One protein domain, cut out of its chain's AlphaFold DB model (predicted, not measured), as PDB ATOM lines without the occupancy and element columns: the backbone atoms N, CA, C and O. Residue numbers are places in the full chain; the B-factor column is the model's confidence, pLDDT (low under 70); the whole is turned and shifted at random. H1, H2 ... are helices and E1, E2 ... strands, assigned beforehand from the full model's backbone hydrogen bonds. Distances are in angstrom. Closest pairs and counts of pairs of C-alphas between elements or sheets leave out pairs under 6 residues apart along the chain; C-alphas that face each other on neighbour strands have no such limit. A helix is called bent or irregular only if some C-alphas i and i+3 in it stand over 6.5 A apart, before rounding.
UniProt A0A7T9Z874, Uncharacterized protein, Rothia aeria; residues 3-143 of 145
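AT A GLANCE: This is residues 3 to 143 of the 145 residues of an uncharacterized protein of Rothia aeria (UniProt A0A7T9Z874). A strongly twisted sheet of six antiparallel strands runs through the middle as a slab, with the helices H3 and H4 over one face and H2 crossing the other face. H1 packs on H4 with its residues 11 to 15 and only grazes the sheet. The 141 residues printed hold four named helices and six named strands, in the order H1 H2 E1 H3 E2 E3 H4 E4 E5 E6, and the class is mixed, helices and strands. Across the sheet the order is E1, E6, E5, E4, E2, E3. The whole is compact and rounded, with a radius of gyration of the C-alphas of 13.9 A and spans of 35 by 31 by 27 A.

HOW THE PARTS SIT: Start at E4, residues 119 to 122, whose centre is nearest to the mean of the C-alphas, at 1.6 A. Its antiparallel neighbour E5, residues 128 to 132, has N 130 and O 121 within hydrogen-bond range at 2.8 A. Next comes E6, residues 137 to 142, where N 139 and O 131 are 2.8 A apart. E4, E5 and E6 form a meander, each strand the antiparallel neighbour of the one before. Beside E6 find the edge strand E1, residues 56 to 59, with N 58 and O 138 at 2.8 A. On the other side of E4 lies E2, residues 83 to 88, with N 87 and O 120 at 2.8 A. E2 makes a hairpin with the other edge strand, E3, residues 99 to 103, where N 86 and O 100 are 2.8 A apart. H4, residues 104 to 112, lies over E2 at a height over the sheet of 9.2 A and runs along the strands, at 12 degrees to E2 on the local plane. E3, H4 and E4 form a split strand-helix-strand unit, two strands running the same way with E2 between them, and its crossover is right-handed. On the same face as H4, H3, residues 65 to 75, lies over E6 and E5 at a height of 8.8 A, its closest C-alphas to E6 being those of Gly 65 and Ile 138, 6.1 A apart. H3 and H4 touch at Arg 67 and Pro 108, C-alphas 5.4 A apart, with a shallow tilt of 22 degrees, opposite ways. On the opposite face, H2, residues 28 to 39, runs across the strands at 81 degrees to E4 on the local plane, at a height of 9.6 A, which completes three layers, helices on both faces of a sheet. H1, residues 6 to 17, touches H4 at Ala 14 and Val 110, C-alphas 5.3 A apart, with a steep tilt of 54 degrees. In H1 and H2 every O i to N i+4 pair is within hydrogen-bond range; in H3 it is 4 of 7 and in H4 3 of 5.

IN THESE COORDINATES: Find C-alpha 119 at (-30.346, 22.211, -30.850), where E4 begins. E6 runs 16.2 A to C-alpha 142 at (-32.665, 27.586, -46.353), and E2 covers 15.8 A. Find C-alpha 6 at (-24.509, 17.002, -18.335); from there H1 runs 16.4 A, and H2 is 16.3 A long. H3 and H4 are irregular: C-alphas 67 and 70 are 7.9 A apart, and C-alphas 105 and 108 are 7.1 A apart.

THE WHOLE: The C-alphas of Glu 4 and Asn 77 are the two farthest apart, at 39.8 A. The printed part has no cut. The link from H2 to E1, residues 40 to 55, is long. Mean pLDDT of the printed part is 92.1; residue 3 and residues 92 to 94 are under 70.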
ATOM      1  N   GLN A   3     -16.788  16.690 -21.483       62.53
ATOM      2  CA  GLN A   3     -17.089  15.458 -20.734       62.53
ATOM      3  C   GLN A   3     -17.685  15.653 -19.323       62.53
ATOM      4  O   GLN A   3     -18.237  14.712 -18.774       62.53
ATOM      5  N   GLU A   4     -17.565  16.837 -18.727       77.50
ATOM      6  CA  GLU A   4     -18.175  17.182 -17.432       77.50
ATOM      7  C   GLU A   4     -19.534  17.879 -17.597       77.50
ATOM      8  O   GLU A   4     -20.215  18.133 -16.607       77.50
ATOM      9  N   ASN A   5     -19.929  18.217 -18.831       88.62
ATOM     10  CA  ASN A   5     -21.222  18.826 -19.113       88.62
ATOM     11  C   ASN A   5     -22.311  17.740 -19.176       88.62
ATOM     12  O   ASN A   5     -22.170  16.729 -19.872       88.62
ATOM     13  N   GLU A   6     -23.403  17.958 -18.444       91.00
ATOM     14  CA  GLU A   6     -24.509  17.002 -18.335       91.00
ATOM     15  C   GLU A   6     -25.227  16.798 -19.679       91.00
ATOM     16  O   GLU A   6     -25.455  15.656 -20.058       91.00
ATOM     17  N   ILE A   7     -25.481  17.865 -20.456       91.38
ATOM     18  CA  ILE A   7     -26.133  17.765 -21.780       91.38
ATOM     19  C   ILE A   7     -25.257  16.956 -22.733       91.38
ATOM     20  O   ILE A   7     -25.725  16.032 -23.392       91.38
ATOM     21  N   TYR A   8     -23.961  17.271 -22.783       92.06
ATOM     22  CA  TYR A   8     -23.020  16.514 -23.604       92.06
ATOM     23  C   TYR A   8     -23.011  15.024 -23.227       92.06
ATOM     24  O   TYR A   8     -23.026  14.163 -24.109       92.06
ATOM     25  N   SER A   9     -23.008  14.717 -21.927       92.31
ATOM     26  CA  SER A   9     -23.018  13.340 -21.423       92.31
ATOM     27  C   SER A   9     -24.305  12.605 -21.803       92.31
ATOM     28  O   SER A   9     -24.223  11.500 -22.338       92.31
ATOM     29  N   GLU A  10     -25.468  13.241 -21.636       94.25
ATOM     30  CA  GLU A  10     -26.769  12.691 -22.041       94.25
ATOM     31  C   GLU A  10     -26.806  12.375 -23.545       94.25
ATOM     32  O   GLU A  10     -27.223  11.286 -23.940       94.25
ATOM     33  N   ILE A  11     -26.291  13.267 -24.398       93.94
ATOM     34  CA  ILE A  11     -26.248  13.035 -25.851       93.94
ATOM     35  C   ILE A  11     -25.331  11.861 -26.197       93.94
ATOM     36  O   ILE A  11     -25.653  11.054 -27.074       93.94
ATOM     37  N   VAL A  12     -24.176  11.745 -25.534       93.06
ATOM     38  CA  VAL A  12     -23.255  10.618 -25.739       93.06
ATOM     39  C   VAL A  12     -23.903   9.304 -25.296       93.06
ATOM     40  O   VAL A  12     -23.797   8.302 -26.008       93.06
ATOM     41  N   GLU A  13     -24.606   9.293 -24.166       94.19
ATOM     42  CA  GLU A  13     -25.354   8.129 -23.682       94.19
ATOM     43  C   GLU A  13     -26.479   7.736 -24.645       94.19
ATOM     44  O   GLU A  13     -26.549   6.574 -25.055       94.19
ATOM     45  N   ALA A  14     -27.278   8.698 -25.106       95.69
ATOM     46  CA  ALA A  14     -28.313   8.477 -26.112       95.69
ATOM     47  C   ALA A  14     -27.722   7.937 -27.427       95.69
ATOM     48  O   ALA A  14     -28.233   6.973 -28.006       95.69
ATOM     49  N   CYS A  15     -26.584   8.480 -27.876       94.38
ATOM     50  CA  CYS A  15     -25.863   7.950 -29.032       94.38
ATOM     51  C   CYS A  15     -25.483   6.476 -28.840       94.38
ATOM     52  O   CYS A  15     -25.662   5.675 -29.760       94.38
ATOM     53  N   ASN A  16     -25.013   6.094 -27.649       93.12
ATOM     54  CA  ASN A  16     -24.673   4.706 -27.338       93.12
ATOM     55  C   ASN A  16     -25.911   3.792 -27.345       93.12
ATOM     56  O   ASN A  16     -25.855   2.717 -27.947       93.12
ATOM     57  N   ILE A  17     -27.032   4.227 -26.754       95.31
ATOM     58  CA  ILE A  17     -28.312   3.488 -26.747       95.31
ATOM     59  C   ILE A  17     -28.752   3.156 -28.177       95.31
ATOM     60  O   ILE A  17     -29.110   2.016 -28.481       95.31
ATOM     61  N   PHE A  18     -28.649   4.123 -29.092       94.12
ATOM     62  CA  PHE A  18     -29.046   3.947 -30.491       94.12
ATOM     63  C   PHE A  18     -27.925   3.446 -31.411       94.12
ATOM     64  O   PHE A  18     -28.094   3.440 -32.633       94.12
ATOM     65  N   SER A  19     -26.806   2.975 -30.845       92.75
ATOM     66  CA  SER A  19     -25.658   2.427 -31.586       92.75
ATOM     67  C   SER A  19     -25.052   3.400 -32.616       92.75
ATOM     68  O   SER A  19     -24.527   2.983 -33.653       92.75
ATOM     69  N   ILE A  20     -25.107   4.705 -32.336       90.38
ATOM     70  CA  ILE A  20     -24.469   5.759 -33.129       90.38
ATOM     71  C   ILE A  20     -22.991   5.816 -32.735       90.38
ATOM     72  O   ILE A  20     -22.613   6.350 -31.696       90.38
ATOM     73  N   SER A  21     -22.137   5.240 -33.575       80.12
ATOM     74  CA  SER A  21     -20.688   5.184 -33.352       80.12
ATOM     75  C   SER A  21     -19.975   6.394 -33.958       80.12
ATOM     76  O   SER A  21     -20.348   6.864 -35.031       80.12
ATOM     77  N   ASN A  22     -18.909   6.864 -33.294       75.00
ATOM     78  CA  ASN A  22     -18.129   8.046 -33.696       75.00
ATOM     79  C   ASN A  22     -19.009   9.287 -33.912       75.00
ATOM     80  O   ASN A  22     -18.869   9.990 -34.915       75.00
ATOM     81  N   SER A  23     -19.948   9.516 -32.988       76.50
ATOM     82  CA  SER A  23     -20.883  10.632 -33.086       76.50
ATOM     83  C   SER A  23     -20.172  11.974 -32.976       76.50
ATOM     84  O   SER A  23     -20.599  12.906 -33.629       76.50
ATOM     85  N   THR A  24     -19.071  12.107 -32.236       80.06
ATOM     86  CA  THR A  24     -18.338  13.377 -32.148       80.06
ATOM     87  C   THR A  24     -17.412  13.610 -33.337       80.06
ATOM     88  O   THR A  24     -16.730  12.707 -33.827       80.06
ATOM     89  N   THR A  25     -17.372  14.855 -33.809       79.25
ATOM     90  CA  THR A  25     -16.483  15.262 -34.902       79.25
ATOM     91  C   THR A  25     -15.153  15.787 -34.355       79.25
ATOM     92  O   THR A  25     -15.122  16.560 -33.404       79.25
ATOM     93  N   GLN A  26     -14.030  15.375 -34.958       78.62
ATOM     94  CA  GLN A  26     -12.693  15.857 -34.562       78.62
ATOM     95  C   GLN A  26     -12.455  17.330 -34.936       78.62
ATOM     96  O   GLN A  26     -11.647  17.991 -34.294       78.62
ATOM     97  N   ASN A  27     -13.195  17.848 -35.923       85.56
ATOM     98  CA  ASN A  27     -13.112  19.232 -36.404       85.56
ATOM     99  C   ASN A  27     -14.376  20.031 -36.033       85.56
ATOM    100  O   ASN A  27     -14.834  20.866 -36.811       85.56
ATOM    101  N   GLY A  28     -14.984  19.730 -34.881       89.75
ATOM    102  CA  GLY A  28     -16.261  20.325 -34.478       89.75
ATOM    103  C   GLY A  28     -16.238  21.853 -34.457       89.75
ATOM    104  O   GLY A  28     -17.159  22.468 -34.977       89.75
ATOM    105  N   GLU A  29     -15.154  22.456 -33.966       90.69
ATOM    106  CA  GLU A  29     -14.973  23.914 -33.916       90.69
ATOM    107  C   GLU A  29     -14.989  24.557 -35.318       90.69
ATOM    108  O   GLU A  29     -15.699  25.533 -35.561       90.69
ATOM    109  N   GLU A  30     -14.260  23.981 -36.282       93.06
ATOM    110  CA  GLU A  30     -14.231  24.477 -37.666       93.06
ATOM    111  C   GLU A  30     -15.614  24.383 -38.322       93.06
ATOM    112  O   GLU A  30     -16.058  25.327 -38.981       93.06
ATOM    113  N   ILE A  31     -16.314  23.262 -38.104       94.75
ATOM    114  CA  ILE A  31     -17.664  23.028 -38.629       94.75
ATOM    115  C   ILE A  31     -18.654  24.017 -38.002       94.75
ATOM    116  O   ILE A  31     -19.436  24.643 -38.718       94.75
ATOM    117  N   LEU A  32     -18.600  24.202 -36.682       93.94
ATOM    118  CA  LEU A  32     -19.449  25.139 -35.950       93.94
ATOM    119  C   LEU A  32     -19.267  26.567 -36.472       93.94
ATOM    120  O   LEU A  32     -20.245  27.269 -36.747       93.94
ATOM    121  N   LYS A  33     -18.015  26.982 -36.678       93.06
ATOM    122  CA  LYS A  33     -17.670  28.288 -37.244       93.06
ATOM    123  C   LYS A  33     -18.190  28.463 -38.670       93.06
ATOM    124  O   LYS A  33     -18.640  29.549 -39.033       93.06
ATOM    125  N   GLU A  34     -18.145  27.417 -39.492       95.06
ATOM    126  CA  GLU A  34     -18.698  27.466 -40.846       95.06
ATOM    127  C   GLU A  34     -20.228  27.613 -40.827       95.06
ATOM    128  O   GLU A  34     -20.776  28.460 -41.540       95.06
ATOM    129  N   ILE A  35     -20.912  26.840 -39.977       95.19
ATOM    130  CA  ILE A  35     -22.373  26.877 -39.819       95.19
ATOM    131  C   ILE A  35     -22.821  28.256 -39.334       95.19
ATOM    132  O   ILE A  35     -23.638  28.905 -39.988       95.19
ATOM    133  N   THR A  36     -22.260  28.739 -38.226       94.00
ATOM    134  CA  THR A  36     -22.585  30.061 -37.667       94.00
ATOM    135  C   THR A  36     -22.317  31.166 -38.685       94.00
ATOM    136  O   THR A  36     -23.211  31.948 -39.001       94.00
ATOM    137  N   SER A  37     -21.146  31.166 -39.333       93.75
ATOM    138  CA  SER A  37     -20.831  32.126 -40.396       93.75
ATOM    139  C   SER A  37     -21.824  32.078 -41.561       93.75
ATOM    140  O   SER A  37     -22.089  33.106 -42.189       93.75
ATOM    141  N   ARG A  38     -22.414  30.919 -41.870       95.81
ATOM    142  CA  ARG A  38     -23.429  30.801 -42.923       95.81
ATOM    143  C   ARG A  38     -24.789  31.335 -42.491       95.81
ATOM    144  O   ARG A  38     -25.439  32.002 -43.294       95.81
ATOM    145  N   TYR A  39     -25.207  31.058 -41.259       96.00
ATOM    146  CA  TYR A  39     -26.598  31.223 -40.839       96.00
ATOM    147  C   TYR A  39     -26.867  32.433 -39.950       96.00
ATOM    148  O   TYR A  39     -27.973  32.961 -40.024       96.00
ATOM    149  N   THR A  40     -25.905  32.919 -39.166       94.56
ATOM    150  CA  THR A  40     -26.142  33.943 -38.133       94.56
ATOM    151  C   THR A  40     -25.378  35.240 -38.387       94.56
ATOM    152  O   THR A  40     -24.360  35.280 -39.082       94.56
ATOM    153  N   THR A  41     -25.889  36.344 -37.843       93.50
ATOM    154  CA  THR A  41     -25.197  37.641 -37.829       93.50
ATOM    155  C   THR A  41     -24.741  37.973 -36.413       93.50
ATOM    156  O   THR A  41     -25.526  37.881 -35.470       93.50
ATOM    157  N   GLY A  42     -23.488  38.416 -36.271       89.31
ATOM    158  CA  GLY A  42     -22.899  38.732 -34.969       89.31
ATOM    159  C   GLY A  42     -22.591  37.477 -34.148       89.31
ATOM    160  O   GLY A  42     -22.318  36.426 -34.718       89.31
ATOM    161  N   ASN A  43     -22.632  37.614 -32.823       85.81
ATOM    162  CA  ASN A  43     -22.465  36.522 -31.862       85.81
ATOM    163  C   ASN A  43     -23.721  36.460 -30.973       85.81
ATOM    164  O   ASN A  43     -23.731  37.057 -29.893       85.81
ATOM    165  N   PRO A  44     -24.849  35.927 -31.481       88.19
ATOM    166  CA  PRO A  44     -26.076  35.866 -30.700       88.19
ATOM    167  C   PRO A  44     -25.943  34.824 -29.584       88.19
ATOM    168  O   PRO A  44     -25.304  33.798 -29.782       88.19
ATOM    169  N   ARG A  45     -26.635  35.043 -28.458       85.81
ATOM    170  CA  ARG A  45     -26.797  34.013 -27.414       85.81
ATOM    171  C   ARG A  45     -27.404  32.732 -27.996       85.81
ATOM    172  O   ARG A  45     -26.931  31.649 -27.724       85.81
ATOM    173  N   VAL A  46     -28.448  32.891 -28.808       89.00
ATOM    174  CA  VAL A  46     -29.184  31.795 -29.448       89.00
ATOM    175  C   VAL A  46     -29.363  32.142 -30.919       89.00
ATOM    176  O   VAL A  46     -29.700  33.281 -31.265       89.00
ATOM    177  N   TRP A  47     -29.086  31.205 -31.822       93.00
ATOM    178  CA  TRP A  47     -28.901  31.538 -33.240       93.00
ATOM    179  C   TRP A  47     -30.183  32.020 -33.907       93.00
ATOM    180  O   TRP A  47     -30.138  32.867 -34.805       93.00
ATOM    181  N   TRP A  48     -31.331  31.534 -33.435       93.50
ATOM    182  CA  TRP A  48     -32.632  31.889 -33.986       93.50
ATOM    183  C   TRP A  48     -33.030  33.354 -33.769       93.50
ATOM    184  O   TRP A  48     -33.921  33.844 -34.464       93.50
ATOM    185  N   LEU A  49     -32.318  34.096 -32.912       92.50
ATOM    186  CA  LEU A  49     -32.473  35.547 -32.769       92.50
ATOM    187  C   LEU A  49     -31.748  36.367 -33.847       92.50
ATOM    188  O   LEU A  49     -32.005  37.567 -33.958       92.50
ATOM    189  N   SER A  50     -30.829  35.780 -34.625       94.50
ATOM    190  CA  SER A  50     -30.018  36.547 -35.588       94.50
ATOM    191  C   SER A  50     -29.788  35.866 -36.936       94.50
ATOM    192  O   SER A  50     -28.809  36.165 -37.636       94.50
ATOM    193  N   PHE A  51     -30.700  34.979 -37.346       96.06
ATOM    194  CA  PHE A  51     -30.614  34.353 -38.660       96.06
ATOM    195  C   PHE A  51     -30.540  35.388 -39.793       96.06
ATOM    196  O   PHE A  51     -31.307  36.349 -39.847       96.06
ATOM    197  N   LYS A  52     -29.614  35.169 -40.734       95.81
ATOM    198  CA  LYS A  52     -29.443  36.005 -41.937       95.81
ATOM    199  C   LYS A  52     -30.649  35.945 -42.870       95.81
ATOM    200  O   LYS A  52     -30.928  36.910 -43.577       95.81
ATOM    201  N   ASN A  53     -31.327  34.801 -42.879       95.00
ATOM    202  CA  ASN A  53     -32.511  34.536 -43.682       95.00
ATOM    203  C   ASN A  53     -33.716  34.339 -42.765       95.00
ATOM    204  O   ASN A  53     -33.590  33.761 -41.688       95.00
ATOM    205  N   ILE A  54     -34.889  34.777 -43.222       94.12
ATOM    206  CA  ILE A  54     -36.140  34.594 -42.482       94.12
ATOM    207  C   ILE A  54     -36.476  33.091 -42.448       94.12
ATOM    208  O   ILE A  54     -36.577  32.488 -43.524       94.12
ATOM    209  N   PRO A  55     -36.638  32.480 -41.259       96.88
ATOM    210  CA  PRO A  55     -37.029  31.081 -41.140       96.88
ATOM    211  C   PRO A  55     -38.480  30.872 -41.582       96.88
ATOM    212  O   PRO A  55     -39.330  31.750 -41.428       96.88
ATOM    213  N   GLN A  56     -38.782  29.673 -42.073       97.75
ATOM    214  CA  GLN A  56     -40.150  29.179 -42.125       97.75
ATOM    215  C   GLN A  56     -40.461  28.448 -40.816       97.75
ATOM    216  O   GLN A  56     -39.771  27.490 -40.473       97.75
ATOM    217  N   SER A  57     -41.497  28.896 -40.108       97.31
ATOM    218  CA  SER A  57     -41.919  28.314 -38.829       97.31
ATOM    219  C   SER A  57     -42.988  27.242 -39.020       97.31
ATOM    220  O   SER A  57     -43.923  27.407 -39.807       97.31
ATOM    221  N   TYR A  58     -42.867  26.162 -38.255       96.94
ATOM    222  CA  TYR A  58     -43.808  25.052 -38.210       96.94
ATOM    223  C   TYR A  58     -44.255  24.820 -36.770       96.94
ATOM    224  O   TYR A  58     -43.431  24.734 -35.861       96.94
ATOM    225  N   HIS A  59     -45.565  24.690 -36.572       93.69
ATOM    226  CA  HIS A  59     -46.153  24.436 -35.265       93.69
ATOM    227  C   HIS A  59     -46.769  23.039 -35.221       93.69
ATOM    228  O   HIS A  59     -47.552  22.668 -36.099       93.69
ATOM    229  N   PHE A  60     -46.445  22.293 -34.170       90.94
ATOM    230  CA  PHE A  60     -46.977  20.961 -33.913       90.94
ATOM    231  C   PHE A  60     -47.605  20.928 -32.524       90.94
ATOM    232  O   PHE A  60     -47.089  21.520 -31.578       90.94
ATOM    233  N   ALA A  61     -48.723  20.219 -32.393       83.88
ATOM    234  CA  ALA A  61     -49.351  20.040 -31.093       83.88
ATOM    235  C   ALA A  61     -48.435  19.240 -30.148       83.88
ATOM    236  O   ALA A  61     -47.704  18.348 -30.580       83.88
ATOM    237  N   ASN A  62     -48.557  19.504 -28.844       82.44
ATOM    238  CA  ASN A  62     -47.967  18.707 -27.763       82.44
ATOM    239  C   ASN A  62     -46.423  18.718 -27.669       82.44
ATOM    240  O   ASN A  62     -45.872  17.794 -27.085       82.44
ATOM    241  N   ASN A  63     -45.726  19.731 -28.200       81.25
ATOM    242  CA  ASN A  63     -44.260  19.873 -28.097       81.25
ATOM    243  C   ASN A  63     -43.462  18.677 -28.667       81.25
ATOM    244  O   ASN A  63     -42.374  18.361 -28.201       81.25
ATOM    245  N   TYR A  64     -44.001  18.001 -29.688       88.62
ATOM    246  CA  TYR A  64     -43.324  16.898 -30.393       88.62
ATOM    247  C   TYR A  64     -42.803  17.314 -31.776       88.62
ATOM    248  O   TYR A  64     -42.657  16.474 -32.666       88.62
ATOM    249  N   GLY A  65     -42.531  18.607 -31.990       92.38
ATOM    250  CA  GLY A  65     -42.099  19.133 -33.288       92.38
ATOM    251  C   GLY A  65     -40.830  18.458 -33.817       92.38
ATOM    252  O   GLY A  65     -40.750  18.138 -35.003       92.38
ATOM    253  N   PHE A  66     -39.893  18.121 -32.929       93.81
ATOM    254  CA  PHE A  66     -38.667  17.397 -33.265       93.81
ATOM    255  C   PHE A  66     -38.905  16.025 -33.924       93.81
ATOM    256  O   PHE A  66     -38.040  15.523 -34.636       93.81
ATOM    257  N   ARG A  67     -40.080  15.400 -33.757       95.81
ATOM    258  CA  ARG A  67     -40.414  14.144 -34.454       95.81
ATOM    259  C   ARG A  67     -40.732  14.339 -35.935       95.81
ATOM    260  O   ARG A  67     -40.716  13.369 -36.686       95.81
ATOM    261  N   HIS A  68     -40.990  15.573 -36.357       96.19
ATOM    262  CA  HIS A  68     -41.421  15.921 -37.708       96.19
ATOM    263  C   HIS A  68     -40.299  16.504 -38.577       96.19
ATOM    264  O   HIS A  68     -40.573  17.069 -39.634       96.19
ATOM    265  N   ILE A  69     -39.030  16.362 -38.177       96.88
ATOM    266  CA  ILE A  69     -37.884  16.897 -38.934       96.88
ATOM    267  C   ILE A  69     -37.898  16.415 -40.396       96.88
ATOM    268  O   ILE A  69     -37.766  17.230 -41.309       96.88
ATOM    269  N   GLU A  70     -38.095  15.116 -40.645       96.81
ATOM    270  CA  GLU A  70     -38.157  14.586 -42.018       96.81
ATOM    271  C   GLU A  70     -39.368  15.117 -42.798       96.81
ATOM    272  O   GLU A  70     -39.225  15.492 -43.964       96.81
ATOM    273  N   ASP A  71     -40.534  15.220 -42.154       96.81
ATOM    274  CA  ASP A  71     -41.748  15.766 -42.768       96.81
ATOM    275  C   ASP A  71     -41.531  17.215 -43.221       96.81
ATOM    276  O   ASP A  71     -41.900  17.586 -44.338       96.81
ATOM    277  N   ILE A  72     -40.881  18.028 -42.382       97.81
ATOM    278  CA  ILE A  72     -40.541  19.423 -42.684       97.81
ATOM    279  C   ILE A  72     -39.608  19.489 -43.895       97.81
ATOM    280  O   ILE A  72     -39.840  20.286 -44.804       97.81
ATOM    281  N   LEU A  73     -38.574  18.644 -43.964       97.94
ATOM    282  CA  LEU A  73     -37.679  18.606 -45.126       97.94
ATOM    283  C   LEU A  73     -38.450  18.291 -46.414       97.94
ATOM    284  O   LEU A  73     -38.314  19.013 -47.406       97.94
ATOM    285  N   ILE A  74     -39.320  17.279 -46.379       97.50
ATOM    286  CA  ILE A  74     -40.145  16.882 -47.524       97.50
ATOM    287  C   ILE A  74     -41.081  18.024 -47.949       97.50
ATOM    288  O   ILE A  74     -41.150  18.345 -49.137       97.50
ATOM    289  N   GLN A  75     -41.746  18.690 -46.999       97.25
ATOM    290  CA  GLN A  75     -42.622  19.840 -47.269       97.25
ATOM    291  C   GLN A  75     -41.873  21.018 -47.913       97.25
ATOM    292  O   GLN A  75     -42.434  21.726 -48.750       97.25
ATOM    293  N   ASN A  76     -40.588  21.193 -47.593       96.94
ATOM    294  CA  ASN A  76     -39.718  22.201 -48.206       96.94
ATOM    295  C   ASN A  76     -39.043  21.737 -49.514       96.94
ATOM    296  O   ASN A  76     -38.147  22.421 -50.019       96.94
ATOM    297  N   ASN A  77     -39.470  20.612 -50.101       96.94
ATOM    298  CA  ASN A  77     -38.876  20.003 -51.299       96.94
ATOM    299  C   ASN A  77     -37.381  19.669 -51.139       96.94
ATOM    300  O   ASN A  77     -36.597  19.787 -52.086       96.94
ATOM    301  N   VAL A  78     -36.977  19.269 -49.934       97.06
ATOM    302  CA  VAL A  78     -35.628  18.794 -49.624       97.06
ATOM    303  C   VAL A  78     -35.662  17.276 -49.498       97.06
ATOM    304  O   VAL A  78     -36.492  16.721 -48.784       97.06
ATOM    305  N   VAL A  79     -34.743  16.595 -50.182       96.81
ATOM    306  CA  VAL A  79     -34.533  15.157 -49.984       96.81
ATOM    307  C   VAL A  79     -33.777  14.970 -48.663       96.81
ATOM    308  O   VAL A  79     -32.664  15.494 -48.555       96.81
ATOM    309  N   PRO A  80     -34.333  14.250 -47.670       97.00
ATOM    310  CA  PRO A  80     -33.664  14.062 -46.390       97.00
ATOM    311  C   PRO A  80     -32.304  13.365 -46.566       97.00
ATOM    312  O   PRO A  80     -32.234  12.297 -47.186       97.00
ATOM    313  N   PRO A  81     -31.196  13.947 -46.069       97.12
ATOM    314  CA  PRO A  81     -29.904  13.280 -46.098       97.12
ATOM    315  C   PRO A  81     -29.887  12.121 -45.097       97.12
ATOM    316  O   PRO A  81     -30.532  12.163 -44.054       97.12
ATOM    317  N   LYS A  82     -29.064  11.104 -45.364       96.31
ATOM    318  CA  LYS A  82     -28.874   9.993 -44.417       96.31
ATOM    319  C   LYS A  82     -28.229  10.450 -43.105       96.31
ATOM    320  O   LYS A  82     -28.500   9.883 -42.053       96.31
ATOM    321  N   THR A  83     -27.335  11.431 -43.171       95.94
ATOM    322  CA  THR A  83     -26.527  11.882 -42.036       95.94
ATOM    323  C   THR A  83     -26.461  13.399 -42.024       95.94
ATOM    324  O   THR A  83     -26.377  14.025 -43.082       95.94
ATOM    325  N   VAL A  84     -26.481  13.962 -40.824       97.75
ATOM    326  CA  VAL A  84     -26.484  15.399 -40.557       97.75
ATOM    327  C   VAL A  84     -25.442  15.750 -39.507       97.75
ATOM    328  O   VAL A  84     -24.970  14.882 -38.765       97.75
ATOM    329  N   TYR A  85     -25.084  17.029 -39.460       97.75
ATOM    330  CA  TYR A  85     -24.536  17.621 -38.256       97.75
ATOM    331  C   TYR A  85     -25.675  17.898 -37.277       97.75
ATOM    332  O   TYR A  85     -26.724  18.406 -37.670       97.75
ATOM    333  N   PHE A  86     -25.447  17.538 -36.022       97.38
ATOM    334  CA  PHE A  86     -26.304  17.817 -34.882       97.38
ATOM    335  C   PHE A  86     -25.478  18.610 -33.876       97.38
ATOM    336  O   PHE A  86     -24.435  18.138 -33.431       97.38
ATOM    337  N   ILE A  87     -25.906  19.824 -33.567       95.62
ATOM    338  CA  ILE A  87     -25.224  20.735 -32.657       95.62
ATOM    339  C   ILE A  87     -26.124  20.882 -31.449       95.62
ATOM    340  O   ILE A  87     -27.297  21.221 -31.599       95.62
ATOM    341  N   ALA A  88     -25.569  20.614 -30.276       91.62
ATOM    342  CA  ALA A  88     -26.248  20.867 -29.021       91.62
ATOM    343  C   ALA A  88     -25.695  22.144 -28.412       91.62
ATOM    344  O   ALA A  88     -24.477  22.286 -28.286       91.62
ATOM    345  N   ASP A  89     -26.591  23.046 -28.043       89.94
ATOM    346  CA  ASP A  89     -26.252  24.173 -27.201       89.94
ATOM    347  C   ASP A  89     -26.146  23.680 -25.759       89.94
ATOM    348  O   ASP A  89     -27.143  23.330 -25.122       89.94
ATOM    349  N   ILE A  90     -24.912  23.513 -25.291       86.38
ATOM    350  CA  ILE A  90     -24.642  22.866 -24.002       86.38
ATOM    351  C   ILE A  90     -24.402  23.864 -22.870       86.38
ATOM    352  O   ILE A  90     -24.352  23.452 -21.707       86.38
ATOM    353  N   ASP A  91     -24.202  25.138 -23.201       79.44
ATOM    354  CA  ASP A  91     -23.928  26.224 -22.266       79.44
ATOM    355  C   ASP A  91     -24.171  27.569 -22.968       79.44
ATOM    356  O   ASP A  91     -23.600  27.836 -24.023       79.44
ATOM    357  N   ASP A  92     -24.978  28.424 -22.339       66.50
ATOM    358  CA  ASP A  92     -25.421  29.725 -22.850       66.50
ATOM    359  C   ASP A  92     -24.270  30.713 -23.144       66.50
ATOM    360  O   ASP A  92     -24.480  31.732 -23.808       66.50
ATOM    361  N   GLU A  93     -23.072  30.448 -22.611       67.62
ATOM    362  CA  GLU A  93     -21.856  31.243 -22.831       67.62
ATOM    363  C   GLU A  93     -20.795  30.515 -23.683       67.62
ATOM    364  O   GLU A  93     -19.715  31.060 -23.925       67.62
ATOM    365  N   SER A  94     -21.069  29.289 -24.146       68.56
ATOM    366  CA  SER A  94     -20.086  28.473 -24.865       68.56
ATOM    367  C   SER A  94     -20.018  28.815 -26.350       68.56
ATOM    368  O   SER A  94     -20.923  28.525 -27.131       68.56
ATOM    369  N   GLU A  95     -18.862  29.325 -26.777       70.50
ATOM    370  CA  GLU A  95     -18.523  29.465 -28.199       70.50
ATOM    371  C   GLU A  95     -18.138  28.116 -28.851       70.50
ATOM    372  O   GLU A  95     -18.086  28.019 -30.077       70.50
ATOM    373  N   ASP A  96     -17.947  27.059 -28.049       80.31
ATOM    374  CA  ASP A  96     -17.399  25.755 -28.455       80.31
ATOM    375  C   ASP A  96     -18.435  24.622 -28.361       80.31
ATOM    376  O   ASP A  96     -18.179  23.535 -27.829       80.31
ATOM    377  N   ASN A  97     -19.643  24.874 -28.869       89.88
ATOM    378  CA  ASN A  97     -20.712  23.881 -28.847       89.88
ATOM    379  C   ASN A  97     -20.326  22.591 -29.610       89.88
ATOM    380  O   ASN A  97     -19.812  22.641 -30.734       89.88
ATOM    381  N   PRO A  98     -20.567  21.402 -29.024       91.00
ATOM    382  CA  PRO A  98     -20.180  20.131 -29.613       91.00
ATOM    383  C   PRO A  98     -20.971  19.862 -30.894       91.00
ATOM    384  O   PRO A  98     -22.202  19.915 -30.926       91.00
ATOM    385  N   VAL A  99     -20.243  19.495 -31.948       94.38
ATOM    386  CA  VAL A  99     -20.827  19.070 -33.221       94.38
ATOM    387  C   VAL A  99     -20.764  17.555 -33.330       94.38
ATOM    388  O   VAL A  99     -19.686  16.948 -33.415       94.38
ATOM    389  N   PHE A 100     -21.943  16.951 -33.391       95.25
ATOM    390  CA  PHE A 100     -22.135  15.534 -33.611       95.25
ATOM    391  C   PHE A 100     -22.481  15.235 -35.071       95.25
ATOM    392  O   PHE A 100     -23.041  16.054 -35.794       95.25
ATOM    393  N   LYS A 101     -22.176  14.018 -35.504       95.56
ATOM    394  CA  LYS A 101     -22.536  13.422 -36.781       95.56
ATOM    395  C   LYS A 101     -23.489  12.267 -36.507       95.56
ATOM    396  O   LYS A 101     -23.075  11.217 -36.016       95.56
ATOM    397  N   ILE A 102     -24.761  12.461 -36.832       95.69
ATOM    398  CA  ILE A 102     -25.836  11.527 -36.476       95.69
ATOM    399  C   ILE A 102     -26.653  11.189 -37.725       95.69
ATOM    400  O   ILE A 102     -26.811  12.015 -38.627       95.69
ATOM    401  N   SER A 103     -27.137   9.948 -37.817       95.62
ATOM    402  CA  SER A 103     -28.109   9.583 -38.849       95.62
ATOM    403  C   SER A 103     -29.413  10.337 -38.608       95.62
ATOM    404  O   SER A 103     -29.900  10.362 -37.481       95.62
ATOM    405  N   LEU A 104     -29.978  10.952 -39.647       96.81
ATOM    406  CA  LEU A 104     -31.139  11.832 -39.490       96.81
ATOM    407  C   LEU A 104     -32.322  11.128 -38.801       96.81
ATOM    408  O   LEU A 104     -32.925  11.698 -37.896       96.81
ATOM    409  N   ASP A 105     -32.560   9.859 -39.142       96.06
ATOM    410  CA  ASP A 105     -33.614   9.006 -38.573       96.06
ATOM    411  C   ASP A 105     -33.462   8.751 -37.061       96.06
ATOM    412  O   ASP A 105     -34.397   8.304 -36.395       96.06
ATOM    413  N   LYS A 106     -32.273   9.003 -36.502       96.62
ATOM    414  CA  LYS A 106     -31.975   8.822 -35.077       96.62
ATOM    415  C   LYS A 106     -32.038  10.105 -34.269       96.62
ATOM    416  O   LYS A 106     -32.148  10.006 -33.051       96.62
ATOM    417  N   VAL A 107     -32.005  11.275 -34.908       96.88
ATOM    418  CA  VAL A 107     -32.015  12.563 -34.198       96.88
ATOM    419  C   VAL A 107     -33.227  12.703 -33.266       96.88
ATOM    420  O   VAL A 107     -33.005  13.025 -32.101       96.88
ATOM    421  N   PRO A 108     -34.472  12.374 -33.676       96.25
ATOM    422  CA  PRO A 108     -35.615  12.474 -32.767       96.25
ATOM    423  C   PRO A 108     -35.503  11.576 -31.534       96.25
ATOM    424  O   PRO A 108     -35.959  11.956 -30.463       96.25
ATOM    425  N   ASN A 109     -34.889  10.398 -31.673       96.38
ATOM    426  CA  ASN A 109     -34.712   9.480 -30.550       96.38
ATOM    427  C   ASN A 109     -33.629   9.989 -29.591       96.38
ATOM    428  O   ASN A 109     -33.782   9.872 -28.388       96.38
ATOM    429  N   VAL A 110     -32.552  10.588 -30.116       96.12
ATOM    430  CA  VAL A 110     -31.524  11.228 -29.281       96.12
ATOM    431  C   VAL A 110     -32.122  12.387 -28.487       96.12
ATOM    432  O   VAL A 110     -31.907  12.457 -27.288       96.12
ATOM    433  N   LEU A 111     -32.912  13.251 -29.133       95.44
ATOM    434  CA  LEU A 111     -33.583  14.369 -28.463       95.44
ATOM    435  C   LEU A 111     -34.570  13.909 -27.380       95.44
ATOM    436  O   LEU A 111     -34.692  14.567 -26.356       95.44
ATOM    437  N   GLU A 112     -35.258  12.786 -27.588       95.12
ATOM    438  CA  GLU A 112     -36.215  12.241 -26.619       95.12
ATOM    439  C   GLU A 112     -35.560  11.634 -25.367       95.12
ATOM    440  O   GLU A 112     -36.159  11.665 -24.295       95.12
ATOM    441  N   GLU A 113     -34.341  11.099 -25.485       95.38
ATOM    442  CA  GLU A 113     -33.590  10.523 -24.356       95.38
ATOM    443  C   GLU A 113     -32.827  11.574 -23.534       95.38
ATOM    444  O   GLU A 113     -32.217  11.245 -22.517       95.38
ATOM    445  N   CYS A 114     -32.838  12.835 -23.961       93.06
ATOM    446  CA  CYS A 114     -32.144  13.919 -23.283       93.06
ATOM    447  C   CYS A 114     -33.133  14.915 -22.665       93.06
ATOM    448  O   CYS A 114     -34.308  14.994 -23.030       93.06
ATOM    449  N   ARG A 115     -32.647  15.724 -21.720       89.94
ATOM    450  CA  ARG A 115     -33.396  16.882 -21.224       89.94
ATOM    451  C   ARG A 115     -33.613  17.918 -22.330       89.94
ATOM    452  O   ARG A 115     -33.025  17.843 -23.400       89.94
ATOM    453  N   PHE A 116     -34.433  18.928 -22.056       86.25
ATOM    454  CA  PHE A 116     -34.615  20.038 -22.989       86.25
ATOM    455  C   PHE A 116     -33.351  20.912 -23.070       86.25
ATOM    456  O   PHE A 116     -32.845  21.364 -22.041       86.25
ATOM    457  N   PHE A 117     -32.870  21.160 -24.288       89.81
ATOM    458  CA  PHE A 117     -31.785  22.085 -24.634       89.81
ATOM    459  C   PHE A 117     -32.002  22.607 -26.058       89.81
ATOM    460  O   PHE A 117     -32.769  22.029 -26.832       89.81
ATOM    461  N   GLU A 118     -31.329  23.697 -26.420       91.88
ATOM    462  CA  GLU A 118     -31.401  24.218 -27.783       91.88
ATOM    463  C   GLU A 118     -30.529  23.385 -28.721       91.88
ATOM    464  O   GLU A 118     -29.389  23.045 -28.411       91.88
ATOM    465  N   TYR A 119     -31.054  23.051 -29.895       95.19
ATOM    466  CA  TYR A 119     -30.346  22.211 -30.850       95.19
ATOM    467  C   TYR A 119     -30.462  22.746 -32.267       95.19
ATOM    468  O   TYR A 119     -31.441  23.392 -32.646       95.19
ATOM    469  N   TYR A 120     -29.468  22.400 -33.076       97.12
ATOM    470  CA  TYR A 120     -29.411  22.759 -34.482       97.12
ATOM    471  C   TYR A 120     -29.038  21.541 -35.320       97.12
ATOM    472  O   TYR A 120     -28.200  20.726 -34.936       97.12
ATOM    473  N   ILE A 121     -29.664  21.410 -36.486       97.94
ATOM    474  CA  ILE A 121     -29.466  20.289 -37.404       97.94
ATOM    475  C   ILE A 121     -29.221  20.840 -38.799       97.94
ATOM    476  O   ILE A 121     -30.009  21.646 -39.289       97.94
ATOM    477  N   CYS A 122     -28.170  20.382 -39.472       97.88
ATOM    478  CA  CYS A 122     -27.914  20.757 -40.861       97.88
ATOM    479  C   CYS A 122     -27.238  19.625 -41.653       97.88
ATOM    480  O   CYS A 122     -26.542  18.782 -41.083       97.88
ATOM    481  N   PRO A 123     -27.398  19.577 -42.985       97.56
ATOM    482  CA  PRO A 123     -26.663  18.660 -43.844       97.56
ATOM    483  C   PRO A 123     -25.206  19.122 -43.969       97.56
ATOM    484  O   PRO A 123     -24.887  20.279 -43.709       97.56
ATOM    485  N   PHE A 124     -24.312  18.250 -44.433       95.94
ATOM    486  CA  PHE A 124     -22.889  18.601 -44.564       95.94
ATOM    487  C   PHE A 124     -22.597  19.659 -45.627       95.94
ATOM    488  O   PHE A 124     -21.580  20.333 -45.542       95.94
ATOM    489  N   ASP A 125     -23.472  19.810 -46.621       96.00
ATOM    490  CA  ASP A 125     -23.364  20.873 -47.624       96.00
ATOM    491  C   ASP A 125     -23.911  22.221 -47.127       96.00
ATOM    492  O   ASP A 125     -23.915  23.203 -47.871       96.00
ATOM    493  N   LEU A 126     -24.378  22.265 -45.873       96.88
ATOM    494  CA  LEU A 126     -24.954  23.431 -45.216       96.88
ATOM    495  C   LEU A 126     -26.089  24.073 -46.024       96.88
ATOM    496  O   LEU A 126     -26.284  25.287 -45.948       96.88
ATOM    497  N   SER A 127     -26.834  23.286 -46.809       97.00
ATOM    498  CA  SER A 127     -27.912  23.782 -47.677       97.00
ATOM    499  C   SER A 127     -29.183  24.200 -46.924       97.00
ATOM    500  O   SER A 127     -29.957  25.015 -47.439       97.00
ATOM    501  N   TRP A 128     -29.385  23.695 -45.706       98.06
ATOM    502  CA  TRP A 128     -30.457  24.098 -44.794       98.06
ATOM    503  C   TRP A 128     -30.031  23.971 -43.322       98.06
ATOM    504  O   TRP A 128     -29.030  23.328 -43.018       98.06
ATOM    505  N   LEU A 129     -30.793  24.580 -42.417       98.38
ATOM    506  CA  LEU A 129     -30.665  24.467 -40.964       98.38
ATOM    507  C   LEU A 129     -32.066  24.273 -40.367       98.38
ATOM    508  O   LEU A 129     -33.014  24.914 -40.822       98.38
ATOM    509  N   ILE A 130     -32.198  23.397 -39.374       98.50
ATOM    510  CA  ILE A 130     -33.406  23.226 -38.563       98.50
ATOM    511  C   ILE A 130     -33.050  23.429 -37.091       98.50
ATOM    512  O   ILE A 130     -32.020  22.928 -36.645       98.50
ATOM    513  N   CYS A 131     -33.898  24.132 -36.349       97.25
ATOM    514  CA  CYS A 131     -33.838  24.226 -34.890       97.25
ATOM    515  C   CYS A 131     -35.243  24.373 -34.300       97.25
ATOM    516  O   CYS A 131     -36.220  24.504 -35.039       97.25
ATOM    517  N   GLU A 132     -35.335  24.389 -32.977       95.12
ATOM    518  CA  GLU A 132     -36.559  24.676 -32.227       95.12
ATOM    519  C   GLU A 132     -36.364  25.947 -31.395       95.12
ATOM    520  O   GLU A 132     -35.269  26.175 -30.880       95.12
ATOM    521  N   ASN A 133     -37.385  26.805 -31.317       92.75
ATOM    522  CA  ASN A 133     -37.340  28.029 -30.509       92.75
ATOM    523  C   ASN A 133     -38.064  27.872 -29.158       92.75
ATOM    524  O   ASN A 133     -38.699  26.855 -28.875       92.75
ATOM    525  N   ASP A 134     -38.014  28.919 -28.336       89.88
ATOM    526  CA  ASP A 134     -38.636  28.984 -27.006       89.88
ATOM    527  C   ASP A 134     -40.179  28.947 -27.013       89.88
ATOM    528  O   ASP A 134     -40.809  28.762 -25.968       89.88
ATOM    529  N   HIS A 135     -40.803  29.060 -28.187       90.69
ATOM    530  CA  HIS A 135     -42.242  28.904 -28.390       90.69
ATOM    531  C   HIS A 135     -42.647  27.495 -28.869       90.69
ATOM    532  O   HIS A 135     -43.826  27.272 -29.161       90.69
ATOM    533  N   ASN A 136     -41.718  26.528 -28.897       90.31
ATOM    534  CA  ASN A 136     -41.910  25.168 -29.433       90.31
ATOM    535  C   ASN A 136     -42.246  25.156 -30.939       90.31
ATOM    536  O   ASN A 136     -42.971  24.284 -31.432       90.31
ATOM    537  N   GLU A 137     -41.773  26.158 -31.684       94.56
ATOM    538  CA  GLU A 137     -41.856  26.178 -33.142       94.56
ATOM    539  C   GLU A 137     -40.589  25.568 -33.734       94.56
ATOM    540  O   GLU A 137     -39.474  25.938 -33.361       94.56
ATOM    541  N   ILE A 138     -40.756  24.683 -34.717       97.44
ATOM    542  CA  ILE A 138     -39.631  24.197 -35.513       97.44
ATOM    543  C   ILE A 138     -39.368  25.196 -36.631       97.44
ATOM    544  O   ILE A 138     -40.240  25.480 -37.456       97.44
ATOM    545  N   LEU A 139     -38.156  25.731 -36.660       98.06
ATOM    546  CA  LEU A 139     -37.703  26.696 -37.646       98.06
ATOM    547  C   LEU A 139     -36.902  25.971 -38.723       98.06
ATOM    548  O   LEU A 139     -35.936  25.278 -38.422       98.06
ATOM    549  N   PHE A 140     -37.277  26.161 -39.985       98.38
ATOM    550  CA  PHE A 140     -36.513  25.709 -41.143       98.38
ATOM    551  C   PHE A 140     -35.908  26.910 -41.867       98.38
ATOM    552  O   PHE A 140     -36.618  27.837 -42.264       98.38
ATOM    553  N   ILE A 141     -34.597  26.877 -42.090       97.75
ATOM    554  CA  ILE A 141     -33.856  27.937 -42.764       97.75
ATOM    555  C   ILE A 141     -33.159  27.345 -43.972       97.75
ATOM    556  O   ILE A 141     -32.353  26.427 -43.858       97.75
ATOM    557  N   LYS A 142     -33.421  27.910 -45.147       95.75
ATOM    558  CA  LYS A 142     -32.665  27.586 -46.353       95.75
ATOM    559  C   LYS A 142     -31.431  28.478 -46.446       95.75
ATOM    560  O   LYS A 142     -31.526  29.687 -46.231       95.75
ATOM    561  N   SER A 143     -30.292  27.896 -46.807       90.56
ATOM    562  CA  SER A 143     -29.081  28.660 -47.105       90.56
ATOM    563  C   SER A 143     -29.293  29.522 -48.350       90.56
ATOM    564  O   SER A 143     -29.872  29.064 -49.343       90.56
TER     565      SER A 143